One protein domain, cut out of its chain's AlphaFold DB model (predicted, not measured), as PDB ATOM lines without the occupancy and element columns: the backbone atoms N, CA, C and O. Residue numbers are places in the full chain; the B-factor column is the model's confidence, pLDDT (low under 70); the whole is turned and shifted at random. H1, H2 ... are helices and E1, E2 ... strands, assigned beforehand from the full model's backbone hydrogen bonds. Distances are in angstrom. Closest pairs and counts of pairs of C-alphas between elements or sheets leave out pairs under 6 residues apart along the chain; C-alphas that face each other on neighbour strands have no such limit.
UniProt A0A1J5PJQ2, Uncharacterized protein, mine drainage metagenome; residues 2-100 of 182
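Overview. This is residues 2 to 100 of the 182 residues of an uncharacterized protein of mine drainage metagenome (UniProt A0A1J5PJQ2). What is the picture? With little regular structure, it is a ribbon of two antiparallel strands, E1 and E2, with H2 packed across both by residues 84 to 95; small H1 lies toward one end, where residues 31 to 37 stick out. What makes it? The printed part has 99 residues, with E1, H1, E2 and H2 in order, mixed in class, holding 37. It is loose, radius of gyration of the C-alphas 16.7 A, spanning 51 by 34 by 27 A.

Arrangement. How do the strands pair? E1, residues 9 to 16, and E2, residues 46 to 52, are antiparallel at 155 degrees; N 11 and O 50, 3.0 A, are within hydrogen-bond range. Where are the helices? The closest C-alphas of E2 and H2, residues 84 to 98, are Tyr 50 and Ala 91, 6.3 A. H1, residues 23 to 29, and H2 are apart; in both every O i to N i+4 pair is within hydrogen-bond range.

Along the chain. Where does E1 begin? C-alpha 9 is at (145.206, 119.600, 135.648), and E1 measures 20.9 A. What follows? H1 measures 10.0 A, E2 19.5 A and H2 20.6 A, ending at C-alpha 98, (148.087, 127.916, 145.110).

Size, cuts and confidence. How far does it reach? The C-alphas farthest apart, Gly 2 and Asp 31, are 52.0 A apart. Which links are long? H1 to E2 and E2 to H2; the printed part has no cut, and residues 2 to 7 have pLDDT under 70.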
ATOM      1  N   GLY A   2     134.668 104.840 132.931       38.38
ATOM      2  CA  GLY A   2     135.956 105.235 133.513       38.38
ATOM      3  C   GLY A   2     136.343 106.650 133.092       38.38
ATOM      4  O   GLY A   2     136.138 107.014 131.929       38.38
ATOM      5  N   ARG A   3     136.868 107.442 134.035       50.91
ATOM      6  CA  ARG A   3     137.419 108.772 133.764       50.91
ATOM      7  C   ARG A   3     138.587 108.590 132.798       50.91
ATOM      8  O   ARG A   3     139.663 108.156 133.169       50.91
ATOM      9  N   HIS A   4     138.340 108.822 131.514       39.06
ATOM     10  CA  HIS A   4     139.425 108.902 130.549       39.06
ATOM     11  C   HIS A   4     140.242 110.145 130.895       39.06
ATOM     12  O   HIS A   4     139.657 111.185 131.202       39.06
ATOM     13  N   CYS A   5     141.565 110.022 130.826       47.91
ATOM     14  CA  CYS A   5     142.566 111.075 130.975       47.91
ATOM     15  C   CYS A   5     142.357 112.204 129.938       47.91
ATOM     16  O   CYS A   5     143.094 112.333 128.969       47.91
ATOM     17  N   ARG A   6     141.261 112.964 130.052       46.56
ATOM     18  CA  ARG A   6     140.855 114.025 129.112       46.56
ATOM     19  C   ARG A   6     140.906 115.422 129.727       46.56
ATOM     20  O   ARG A   6     140.700 116.393 129.015       46.56
ATOM     21  N   SER A   7     141.213 115.545 131.016       62.72
ATOM     22  CA  SER A   7     141.521 116.835 131.645       62.72
ATOM     23  C   SER A   7     142.577 116.648 132.730       62.72
ATOM     24  O   SER A   7     142.276 116.582 133.916       62.72
ATOM     25  N   ILE A   8     143.841 116.509 132.325       75.44
ATOM     26  CA  ILE A   8     144.953 116.636 133.272       75.44
ATOM     27  C   ILE A   8     144.962 118.090 133.748       75.44
ATOM     28  O   ILE A   8     144.967 119.011 132.931       75.44
ATOM     29  N   PHE A   9     144.948 118.300 135.061       83.38
ATOM     30  CA  PHE A   9     145.206 119.600 135.648       83.38
ATOM     31  C   PHE A   9     146.656 119.925 135.325       83.38
ATOM     32  O   PHE A   9     147.555 119.249 135.825       83.38
ATOM     33  N   LEU A  10     146.862 120.904 134.454       89.25
ATOM     34  CA  LEU A  10     148.160 121.316 133.952       89.25
ATOM     35  C   LEU A  10     148.268 122.825 134.126       89.25
ATOM     36  O   LEU A  10     147.431 123.568 133.615       89.25
ATOM     37  N   GLN A  11     149.300 123.268 134.836       89.12
ATOM     38  CA  GLN A  11     149.462 124.670 135.193       89.12
ATOM     39  C   GLN A  11     150.879 125.129 134.868       89.12
ATOM     40  O   GLN A  11     151.855 124.559 135.359       89.12
ATOM     41  N   GLN A  12     150.983 126.179 134.053       94.81
ATOM     42  CA  GLN A  12     152.236 126.907 133.889       94.81
ATOM     43  C   GLN A  12     152.522 127.667 135.180       94.81
ATOM     44  O   GLN A  12     151.646 128.381 135.672       94.81
ATOM     45  N   PHE A  13     153.736 127.546 135.710       95.12
ATOM     46  CA  PHE A  13     154.086 128.199 136.972       95.12
ATOM     47  C   PHE A  13     155.244 129.190 136.846       95.12
ATOM     48  O   PHE A  13     155.243 130.200 137.542       95.12
ATOM     49  N   GLN A  14     156.205 128.958 135.946       96.88
ATOM     50  CA  GLN A  14     157.356 129.850 135.798       96.88
ATOM     51  C   GLN A  14     158.059 129.679 134.448       96.88
ATOM     52  O   GLN A  14     158.019 128.609 133.845       96.88
ATOM     53  N   VAL A  15     158.740 130.731 133.985       96.94
ATOM     54  CA  VAL A  15     159.745 130.648 132.918       96.94
ATOM     55  C   VAL A  15     161.132 130.776 133.545       96.94
ATOM     56  O   VAL A  15     161.407 131.730 134.269       96.94
ATOM     57  N   PHE A  16     162.007 129.817 133.261       94.94
ATOM     58  CA  PHE A  16     163.396 129.772 133.706       94.94
ATOM     59  C   PHE A  16     164.297 130.237 132.565       94.94
ATOM     60  O   PHE A  16     164.392 129.578 131.527       94.94
ATOM     61  N   GLY A  17     164.932 131.393 132.746       92.62
ATOM     62  CA  GLY A  17     165.733 132.041 131.704       92.62
ATOM     63  C   GLY A  17     166.981 132.754 132.213       92.62
ATOM     64  O   GLY A  17     167.494 133.626 131.499       92.62
ATOM     65  N   ASP A  18     167.434 132.403 133.423       90.75
ATOM     66  CA  ASP A  18     168.722 132.836 133.968       90.75
ATOM     67  C   ASP A  18     169.837 132.490 132.956       90.75
ATOM     68  O   ASP A  18     169.902 131.336 132.521       90.75
ATOM     69  N   PRO A  19     170.666 133.457 132.523       87.50
ATOM     70  CA  PRO A  19     171.736 133.215 131.557       87.50
ATOM     71  C   PRO A  19     172.744 132.137 131.977       87.50
ATOM     72  O   PRO A  19     173.299 131.475 131.106       87.50
ATOM     73  N   GLU A  20     172.954 131.927 133.277       85.25
ATOM     74  CA  GLU A  20     173.983 131.020 133.800       85.25
ATOM     75  C   GLU A  20     173.445 129.616 134.131       85.25
ATOM     76  O   GLU A  20     174.210 128.740 134.531       85.25
ATOM     77  N   ARG A  21     172.146 129.347 133.933       86.38
ATOM     78  CA  ARG A  21     171.514 128.067 134.328       86.38
ATOM     79  C   ARG A  21     172.066 126.824 133.627       86.38
ATOM     80  O   ARG A  21     171.913 125.718 134.134       86.38
ATOM     81  N   SER A  22     172.679 126.986 132.455       78.62
ATOM     82  CA  SER A  22     173.303 125.895 131.697       78.62
ATOM     83  C   SER A  22     174.819 125.820 131.880       78.62
ATOM     84  O   SER A  22     175.432 124.909 131.327       78.62
ATOM     85  N   LYS A  23     175.432 126.729 132.655       80.00
ATOM     86  CA  LYS A  23     176.893 126.858 132.765       80.00
ATOM     87  C   LYS A  23     177.570 125.571 133.224       80.00
ATOM     88  O   LYS A  23     178.528 125.131 132.603       80.00
ATOM     89  N   GLU A  24     177.036 124.946 134.270       77.56
ATOM     90  CA  GLU A  24     177.590 123.709 134.828       77.56
ATOM     91  C   GLU A  24     177.616 122.579 133.787       77.56
ATOM     92  O   GLU A  24     178.610 121.872 133.642       77.56
ATOM     93  N   HIS A  25     176.546 122.445 132.997       74.38
ATOM     94  CA  HIS A  25     176.475 121.441 131.932       74.38
ATOM     95  C   HIS A  25     177.340 121.803 130.735       74.38
ATOM     96  O   HIS A  25     178.001 120.928 130.184       74.38
ATOM     97  N   PHE A  26     177.393 123.080 130.361       77.50
ATOM     98  CA  PHE A  26     178.338 123.542 129.354       77.50
ATOM     99  C   PHE A  26     179.771 123.159 129.740       77.50
ATOM    100  O   PHE A  26     180.469 122.552 128.933       77.50
ATOM    101  N   ASP A  27     180.186 123.420 130.981       80.50
ATOM    102  CA  ASP A  27     181.523 123.075 131.465       80.50
ATOM    103  C   ASP A  27     181.794 121.564 131.485       80.50
ATOM    104  O   ASP A  27     182.921 121.159 131.204       80.50
ATOM    105  N   MET A  28     180.782 120.730 131.753       78.81
ATOM    106  CA  MET A  28     180.912 119.266 131.702       78.81
ATOM    107  C   MET A  28     181.086 118.716 130.279       78.81
ATOM    108  O   MET A  28     181.803 117.735 130.092       78.81
ATOM    109  N   TYR A  29     180.437 119.323 129.280       76.38
ATOM    110  CA  TYR A  29     180.392 118.788 127.911       76.38
ATOM    111  C   TYR A  29     181.218 119.579 126.888       76.38
ATOM    112  O   TYR A  29     181.307 119.157 125.733       76.38
ATOM    113  N   LYS A  30     181.843 120.702 127.275       78.88
ATOM    114  CA  LYS A  30     182.586 121.586 126.355       78.88
ATOM    115  C   LYS A  30     183.672 120.883 125.546       78.88
ATOM    116  O   LYS A  30     183.854 121.230 124.384       78.88
ATOM    117  N   ASP A  31     184.322 119.881 126.131       83.00
ATOM    118  CA  ASP A  31     185.414 119.134 125.498       83.00
ATOM    119  C   ASP A  31     184.941 117.819 124.846       83.00
ATOM    120  O   ASP A  31     185.718 117.147 124.169       83.00
ATOM    121  N   MET A  32     183.670 117.437 125.032       80.88
ATOM    122  CA  MET A  32     183.097 116.189 124.501       80.88
ATOM    123  C   MET A  32     182.411 116.360 123.144       80.88
ATOM    124  O   MET A  32     182.209 115.377 122.434       80.88
ATOM    125  N   LEU A  33     182.041 117.590 122.777       77.44
ATOM    126  CA  LEU A  33     181.360 117.902 121.522       77.44
ATOM    127  C   LEU A  33     182.115 119.005 120.767       77.44
ATOM    128  O   LEU A  33     182.528 119.987 121.389       77.44
ATOM    129  N   PRO A  34     182.255 118.912 119.430       81.69
ATOM    130  CA  PRO A  34     182.802 120.001 118.629       81.69
ATOM    131  C   PRO A  34     182.049 121.306 118.905       81.69
ATOM    132  O   PRO A  34     180.821 121.313 118.949       81.69
ATOM    133  N   ALA A  35     182.755 122.435 119.022       76.31
ATOM    134  CA  ALA A  35     182.141 123.720 119.381       76.31
ATOM    135  C   ALA A  35     180.957 124.128 118.477       76.31
ATOM    136  O   ALA A  35     180.019 124.764 118.940       76.31
ATOM    137  N   LYS A  36     180.975 123.732 117.196       76.31
ATOM    138  CA  LYS A  36     179.883 123.993 116.238       76.31
ATOM    139  C   LYS A  36     178.640 123.112 116.438       76.31
ATOM    140  O   LYS A  36     177.578 123.465 115.942       76.31
ATOM    141  N   GLU A  37     178.775 121.991 117.135       77.69
ATOM    142  CA  GLU A  37     177.717 121.000 117.390       77.69
ATOM    143  C   GLU A  37     177.289 120.983 118.866       77.69
ATOM    144  O   GLU A  37     176.271 120.389 119.227       77.69
ATOM    145  N   ASN A  38     178.047 121.662 119.730       76.75
ATOM    146  CA  ASN A  38     177.780 121.735 121.154       76.75
ATOM    147  C   ASN A  38     176.618 122.690 121.449       76.75
ATOM    148  O   ASN A  38     176.802 123.861 121.791       76.75
ATOM    149  N   TRP A  39     175.397 122.176 121.339       76.88
ATOM    150  CA  TRP A  39     174.186 122.943 121.597       76.88
ATOM    151  C   TRP A  39     174.077 123.431 123.051       76.88
ATOM    152  O   TRP A  39     173.430 124.456 123.260       76.88
ATOM    153  N   PHE A  40     174.764 122.803 124.022       73.88
ATOM    154  CA  PHE A  40     174.838 123.278 125.415       73.88
ATOM    155  C   PHE A  40     175.508 124.654 125.562       73.88
ATOM    156  O   PHE A  40     175.347 125.297 126.596       73.88
ATOM    157  N   SER A  41     176.221 125.128 124.534       74.50
ATOM    158  CA  SER A  41     176.782 126.487 124.482       74.50
ATOM    159  C   SER A  41     175.738 127.586 124.251       74.50
ATOM    160  O   SER A  41     176.044 128.769 124.395       74.50
ATOM    161  N   ASN A  42     174.503 127.219 123.895       80.88
ATOM    162  CA  ASN A  42     173.429 128.176 123.666       80.88
ATOM    163  C   ASN A  42     172.720 128.576 124.963       80.88
ATOM    164  O   ASN A  42     172.799 127.916 125.999       80.88
ATOM    165  N   ARG A  43     171.946 129.661 124.879       84.31
ATOM    166  CA  ARG A  43     171.026 130.071 125.940       84.31
ATOM    167  C   ARG A  43     169.737 129.250 125.879       84.31
ATOM    168  O   ARG A  43     169.101 129.187 124.829       84.31
ATOM    169  N   PHE A  44     169.298 128.727 127.023       87.19
ATOM    170  CA  PHE A  44     168.056 127.956 127.140       87.19
ATOM    171  C   PHE A  44     166.979 128.696 127.923       87.19
ATOM    172  O   PHE A  44     167.205 129.150 129.047       87.19
ATOM    173  N   LEU A  45     165.774 128.731 127.360       91.69
ATOM    174  CA  LEU A  45     164.559 129.123 128.064       91.69
ATOM    175  C   LEU A  45     163.720 127.871 128.319       91.69
ATOM    176  O   LEU A  45     163.411 127.133 127.386       91.69
ATOM    177  N   THR A  46     163.342 127.636 129.573       93.88
ATOM    178  CA  THR A  46     162.449 126.534 129.951       93.88
ATOM    179  C   THR A  46     161.148 127.104 130.487       93.88
ATOM    180  O   THR A  46     161.160 127.950 131.376       93.88
ATOM    181  N   ILE A  47     160.019 126.625 129.972       97.19
ATOM    182  CA  ILE A  47     158.694 126.951 130.506       97.19
ATOM    183  C   ILE A  47     158.271 125.795 131.412       97.19
ATOM    184  O   ILE A  47     158.073 124.675 130.948       97.19
ATOM    185  N   GLY A  48     158.185 126.063 132.711       96.88
ATOM    186  CA  GLY A  48     157.816 125.085 133.724       96.88
ATOM    187  C   GLY A  48     156.307 124.895 133.808       96.88
ATOM    188  O   GLY A  48     155.557 125.855 134.009       96.88
ATOM    189  N   TYR A  49     155.888 123.634 133.726       96.31
ATOM    190  CA  TYR A  49     154.534 123.186 134.026       96.31
ATOM    191  C   TYR A  49     154.570 122.138 135.130       96.31
ATOM    192  O   TYR A  49     155.507 121.343 135.200       96.31
ATOM    193  N   TYR A  50     153.534 122.103 135.962       94.06
ATOM    194  CA  TYR A  50     153.264 120.950 136.814       94.06
ATOM    195  C   TYR A  50     151.895 120.367 136.472       94.06
ATOM    196  O   TYR A  50     150.978 121.083 136.054       94.06
ATOM    197  N   ALA A  51     151.777 119.052 136.643       92.06
ATOM    198  CA  ALA A  51     150.553 118.308 136.410       92.06
ATOM    199  C   ALA A  51     150.138 117.544 137.667       92.06
ATOM    200  O   ALA A  51     150.987 117.080 138.427       92.06
ATOM    201  N   LEU A  52     148.831 117.404 137.873       89.44
ATOM    202  CA  LEU A  52     148.256 116.632 138.972       89.44
ATOM    203  C   LEU A  52     147.365 115.533 138.397       89.44
ATOM    204  O   LEU A  52     146.415 115.813 137.656       89.44
ATOM    205  N   VAL A  53     147.692 114.288 138.734       88.44
ATOM    206  CA  VAL A  53     147.051 113.080 138.206       88.44
ATOM    207  C   VAL A  53     146.761 112.093 139.330       88.44
ATOM    208  O   VAL A  53     147.471 112.060 140.336       88.44
ATOM    209  N   ASP A  54     145.720 111.286 139.155       85.00
ATOM    210  CA  ASP A  54     145.378 110.227 140.098       85.00
ATOM    211  C   ASP A  54     146.447 109.130 140.021       85.00
ATOM    212  O   ASP A  54     146.658 108.520 138.969       85.00
ATOM    213  N   PHE A  55     147.132 108.895 141.141       83.56
ATOM    214  CA  PHE A  55     148.202 107.907 141.254       83.56
ATOM    215  C   PHE A  55     147.730 106.490 140.902       83.56
ATOM    216  O   PHE A  55     148.475 105.735 140.285       83.56
ATOM    217  N   PHE A  56     146.495 106.123 141.260       82.12
ATOM    218  CA  PHE A  56     145.965 104.777 141.028       82.12
ATOM    219  C   PHE A  56     145.460 104.579 139.598       82.12
ATOM    220  O   PHE A  56     145.419 103.448 139.116       82.12
ATOM    221  N   GLU A  57     145.073 105.660 138.917       84.38
ATOM    222  CA  GLU A  57     144.628 105.616 137.519       84.38
ATOM    223  C   GLU A  57     145.780 105.890 136.522       84.38
ATOM    224  O   GLU A  57     145.589 105.747 135.314       84.38
ATOM    225  N   THR A  58     146.983 106.247 136.999       86.62
ATOM    226  CA  THR A  58     148.128 106.618 136.148       86.62
ATOM    227  C   THR A  58     149.255 105.594 136.210       86.62
ATOM    228  O   THR A  58     149.906 105.426 137.239       86.62
ATOM    229  N   ASN A  59     149.558 104.986 135.061       88.44
ATOM    230  CA  ASN A  59     150.724 104.125 134.891       88.44
ATOM    231  C   ASN A  59     151.844 104.882 134.143       88.44
ATOM    232  O   ASN A  59     151.671 105.162 132.951       88.44
ATOM    233  N   PRO A  60     152.967 105.231 134.800       88.88
ATOM    234  CA  PRO A  60     154.130 105.805 134.133       88.88
ATOM    235  C   PRO A  60     154.672 104.822 133.096       88.88
ATOM    236  O   PRO A  60     154.981 103.680 133.422       88.88
ATOM    237  N   ASN A  61     154.774 105.258 131.844       88.06
ATOM    238  CA  ASN A  61     155.393 104.470 130.783       88.06
ATOM    239  C   ASN A  61     156.464 105.325 130.106       88.06
ATOM    240  O   ASN A  61     156.175 106.482 129.784       88.06
ATOM    241  N   PRO A  62     157.688 104.802 129.923       89.38
ATOM    242  CA  PRO A  62     158.693 105.494 129.134       89.38
ATOM    243  C   PRO A  62     158.223 105.618 127.682       89.38
ATOM    244  O   PRO A  62     157.537 104.736 127.159       89.38
ATOM    245  N   ASP A  63     158.583 106.723 127.040       87.81
ATOM    246  CA  ASP A  63     158.446 106.863 125.596       87.81
ATOM    247  C   ASP A  63     159.674 106.270 124.881       87.81
ATOM    248  O   ASP A  63     160.532 105.636 125.490       87.81
ATOM    249  N   GLN A  64     159.772 106.479 123.568       88.75
ATOM    250  CA  GLN A  64     160.889 105.979 122.758       88.75
ATOM    251  C   GLN A  64     162.260 106.595 123.103       88.75
ATOM    252  O   GLN A  64     163.271 106.139 122.571       88.75
ATOM    253  N   PHE A  65     162.306 107.636 123.938       85.00
ATOM    254  CA  PHE A  65     163.526 108.359 124.298       85.00
ATOM    255  C   PHE A  65     163.957 108.125 125.751       85.00
ATOM    256  O   PHE A  65     165.083 108.469 126.111       85.00
ATOM    257  N   ALA A  66     163.088 107.556 126.588       86.44
ATOM    258  CA  ALA A  66     163.358 107.308 127.996       86.44
ATOM    259  C   ALA A  66     163.636 105.822 128.268       86.44
ATOM    260  O   ALA A  66     162.884 104.946 127.860       86.44
ATOM    261  N   GLU A  67     164.683 105.525 129.039       87.06
ATOM    262  CA  GLU A  67     164.939 104.157 129.519       87.06
ATOM    263  C   GLU A  67     163.980 103.751 130.646       87.06
ATOM    264  O   GLU A  67     163.653 102.578 130.815       87.06
ATOM    265  N   SER A  68     163.523 104.722 131.443       87.75
ATOM    266  CA  SER A  68     162.593 104.486 132.544       87.75
ATOM    267  C   SER A  68     161.713 105.704 132.816       87.75
ATOM    268  O   SER A  68     162.104 106.847 132.592       87.75
ATOM    269  N   CYS A  69     160.509 105.442 133.320       91.44
ATOM    270  CA  CYS A  69     159.566 106.441 133.808       91.44
ATOM    271  C   CYS A  69     158.863 105.823 135.016       91.44
ATOM    272  O   CYS A  69     158.243 104.771 134.884       91.44
ATOM    273  N   GLN A  70     159.025 106.407 136.202       91.62
ATOM    274  CA  GLN A  70     158.542 105.812 137.449       91.62
ATOM    275  C   GLN A  70     158.162 106.882 138.465       91.62
ATOM    276  O   GLN A  70     158.737 107.971 138.486       91.62
ATOM    277  N   TRP A  71     157.227 106.539 139.345       92.94
ATOM    278  CA  TRP A  71     156.922 107.350 140.516       92.94
ATOM    279  C   TRP A  71     158.080 107.301 141.520       92.94
ATOM    280  O   TRP A  71     158.632 106.234 141.785       92.94
ATOM    281  N   ARG A  72     158.429 108.456 142.093       93.25
ATOM    282  CA  ARG A  72     159.429 108.598 143.161       93.25
ATOM    283  C   ARG A  72     158.868 109.454 144.291       93.25
ATOM    284  O   ARG A  72     158.113 110.393 144.034       93.25
ATOM    285  N   GLY A  73     159.234 109.111 145.525       92.88
ATOM    286  CA  GLY A  73     158.985 109.964 146.685       92.88
ATOM    287  C   GLY A  73     159.839 111.227 146.602       92.88
ATOM    288  O   GLY A  73     160.932 111.196 146.043       92.88
ATOM    289  N   LEU A  74     159.349 112.342 147.147       92.00
ATOM    290  CA  LEU A  74     160.116 113.598 147.188       92.00
ATOM    291  C   LEU A  74     161.360 113.499 148.091       92.00
ATOM    292  O   LEU A  74     162.280 114.299 147.959       92.00
ATOM    293  N   ASP A  75     161.366 112.524 148.993       91.44
ATOM    294  CA  ASP A  75     162.438 112.143 149.908       91.44
ATOM    295  C   ASP A  75     163.413 111.100 149.323       91.44
ATOM    296  O   ASP A  75     164.468 110.870 149.907       91.44
ATOM    297  N   ASP A  76     163.097 110.515 148.161       94.00
ATOM    298  CA  ASP A  76     163.912 109.520 147.441       94.00
ATOM    299  C   ASP A  76     164.140 109.956 145.982       94.00
ATOM    300  O   ASP A  76     163.803 109.261 145.016       94.00
ATOM    301  N   LEU A  77     164.665 111.170 145.810       93.62
ATOM    302  CA  LEU A  77     165.018 111.702 144.497       93.62
ATOM    303  C   LEU A  77     166.514 111.509 144.223       93.62
ATOM    304  O   LEU A  77     167.333 111.806 145.093       93.62
ATOM    305  N   PRO A  78     166.894 111.056 143.015       92.38
ATOM    306  CA  PRO A  78     168.288 111.070 142.600       92.38
ATOM    307  C   PRO A  78     168.761 112.509 142.365       92.38
ATOM    308  O   PRO A  78     167.951 113.433 142.258       92.38
ATOM    309  N   ASP A  79     170.067 112.681 142.165       90.88
ATOM    310  CA  ASP A  79     170.619 113.945 141.683       90.88
ATOM    311  C   ASP A  79     170.004 114.302 140.324       90.88
ATOM    312  O   ASP A  79     170.264 113.673 139.289       90.88
ATOM    313  N   LEU A  80     169.140 115.316 140.343       90.75
ATOM    314  CA  LEU A  80     168.450 115.791 139.156       90.75
ATOM    315  C   LEU A  80     169.433 116.554 138.264       90.75
ATOM    316  O   LEU A  80     170.228 117.364 138.734       90.75
ATOM    317  N   LYS A  81     169.382 116.293 136.955       86.81
ATOM    318  CA  LYS A  81     170.275 116.936 135.982       86.81
ATOM    319  C   LYS A  81     169.937 118.419 135.824       86.81
ATOM    320  O   LYS A  81     168.790 118.819 135.995       86.81
ATOM    321  N   LEU A  82     170.908 119.219 135.389       86.56
ATOM    322  CA  LEU A  82     170.764 120.668 135.185       86.56
ATOM    323  C   LEU A  82     170.170 121.341 136.439       86.56
ATOM    324  O   LEU A  82     170.448 120.950 137.566       86.56
ATOM    325  N   ASP A  83     169.302 122.321 136.242       90.88
ATOM    326  CA  ASP A  83     168.570 123.017 137.289       90.88
ATOM    327  C   ASP A  83     167.215 122.354 137.612       90.88
ATOM    328  O   ASP A  83     166.342 122.988 138.204       90.88
ATOM    329  N   HIS A  84     167.007 121.070 137.279       92.94
ATOM    330  CA  HIS A  84     165.717 120.404 137.516       92.94
ATOM    331  C   HIS A  84     165.356 120.320 139.006       92.94
ATOM    332  O   HIS A  84     164.171 120.356 139.339       92.94
ATOM    333  N   ALA A  85     166.339 120.285 139.914       93.81
ATOM    334  CA  ALA A  85     166.085 120.393 141.354       93.81
ATOM    335  C   ALA A  85     165.453 121.742 141.734       93.81
ATOM    336  O   ALA A  85     164.496 121.788 142.512       93.81
ATOM    337  N   LEU A  86     165.927 122.838 141.133       93.75
ATOM    338  CA  LEU A  86     165.332 124.162 141.302       93.75
ATOM    339  C   LEU A  86     163.924 124.210 140.699       93.75
ATOM    340  O   LEU A  86     163.006 124.720 141.343       93.75
ATOM    341  N   ILE A  87     163.735 123.654 139.498       96.06
ATOM    342  CA  ILE A  87     162.428 123.598 138.822       96.06
ATOM    343  C   ILE A  87     161.412 122.840 139.682       96.06
ATOM    344  O   ILE A  87     160.320 123.354 139.923       96.06
ATOM    345  N   LEU A  88     161.777 121.661 140.194       96.44
ATOM    346  CA  LEU A  88     160.917 120.843 141.048       96.44
ATOM    347  C   LEU A  88     160.557 121.565 142.348       96.44
ATOM    348  O   LEU A  88     159.381 121.638 142.705       96.44
ATOM    349  N   LYS A  89     161.552 122.135 143.039       96.00
ATOM    350  CA  LYS A  89     161.319 122.906 144.266       96.00
ATOM    351  C   LYS A  89     160.358 124.068 144.009       96.00
ATOM    352  O   LYS A  89     159.404 124.258 144.756       96.00
ATOM    353  N   THR A  90     160.574 124.805 142.924       97.31
ATOM    354  CA  THR A  90     159.735 125.945 142.531       97.31
ATOM    355  C   THR A  90     158.310 125.515 142.180       97.31
ATOM    356  O   THR A  90     157.354 126.192 142.561       97.31
ATOM    357  N   ALA A  91     158.145 124.375 141.500       96.69
ATOM    358  CA  ALA A  91     156.836 123.800 141.205       96.69
ATOM    359  C   ALA A  91     156.086 123.438 142.495       96.69
ATOM    360  O   ALA A  91     154.914 123.780 142.644       96.69
ATOM    361  N   LEU A  92     156.769 122.795 143.447       95.56
ATOM    362  CA  LEU A  92     156.189 122.400 144.729       95.56
ATOM    363  C   LEU A  92     155.819 123.612 145.594       95.56
ATOM    364  O   LEU A  92     154.723 123.655 146.153       95.56
ATOM    365  N   ASP A  93     156.697 124.613 145.673       95.69
ATOM    366  CA  ASP A  93     156.439 125.861 146.398       95.69
ATOM    367  C   ASP A  93     155.243 126.613 145.787       95.69
ATOM    368  O   ASP A  93     154.351 127.062 146.513       95.69
ATOM    369  N   THR A  94     155.158 126.671 144.454       95.00
ATOM    370  CA  THR A  94     154.020 127.283 143.750       95.00
ATOM    371  C   THR A  94     152.719 126.513 143.986       95.00
ATOM    372  O   THR A  94     151.705 127.119 144.329       95.00
ATOM    373  N   LEU A  95     152.748 125.178 143.902       93.50
ATOM    374  CA  LEU A  95     151.593 124.325 144.193       93.50
ATOM    375  C   LEU A  95     151.070 124.551 145.622       93.50
ATOM    376  O   LEU A  95     149.866 124.711 145.837       93.50
ATOM    377  N   ARG A  96     151.973 124.601 146.608       93.06
ATOM    378  CA  ARG A  96     151.639 124.868 148.017       93.06
ATOM    379  C   ARG A  96     151.042 126.256 148.213       93.06
ATOM    380  O   ARG A  96     150.106 126.410 148.994       93.06
ATOM    381  N   LEU A  97     151.563 127.256 147.505       91.12
ATOM    382  CA  LEU A  97     151.018 128.608 147.522       91.12
ATOM    383  C   LEU A  97     149.598 128.632 146.940       91.12
ATOM    384  O   LEU A  97     148.702 129.199 147.562       91.12
ATOM    385  N   GLN A  98     149.376 127.961 145.806       88.81
ATOM    386  CA  GLN A  98     148.087 127.916 145.110       88.81
ATOM    387  C   GLN A  98     146.993 127.189 145.879       88.81
ATOM    388  O   GLN A  98     145.833 127.593 145.796       88.81
ATOM    389  N   LEU A  99     147.337 126.180 146.685       87.44
ATOM    390  CA  LEU A  99     146.372 125.535 147.579       87.44
ATOM    391  C   LEU A  99     145.647 126.537 148.486       87.44
ATOM    392  O   LEU A  99     144.504 126.281 148.858       87.44
ATOM    393  N   ASN A 100     146.270 127.682 148.799       79.75
ATOM    394  CA  ASN A 100     145.678 128.716 149.647       79.75
ATOM    395  C   ASN A 100     144.552 129.520 148.978       79.75
ATOM    396  O   ASN A 100     143.892 130.321 149.638       79.75
TER     397      ASN A 100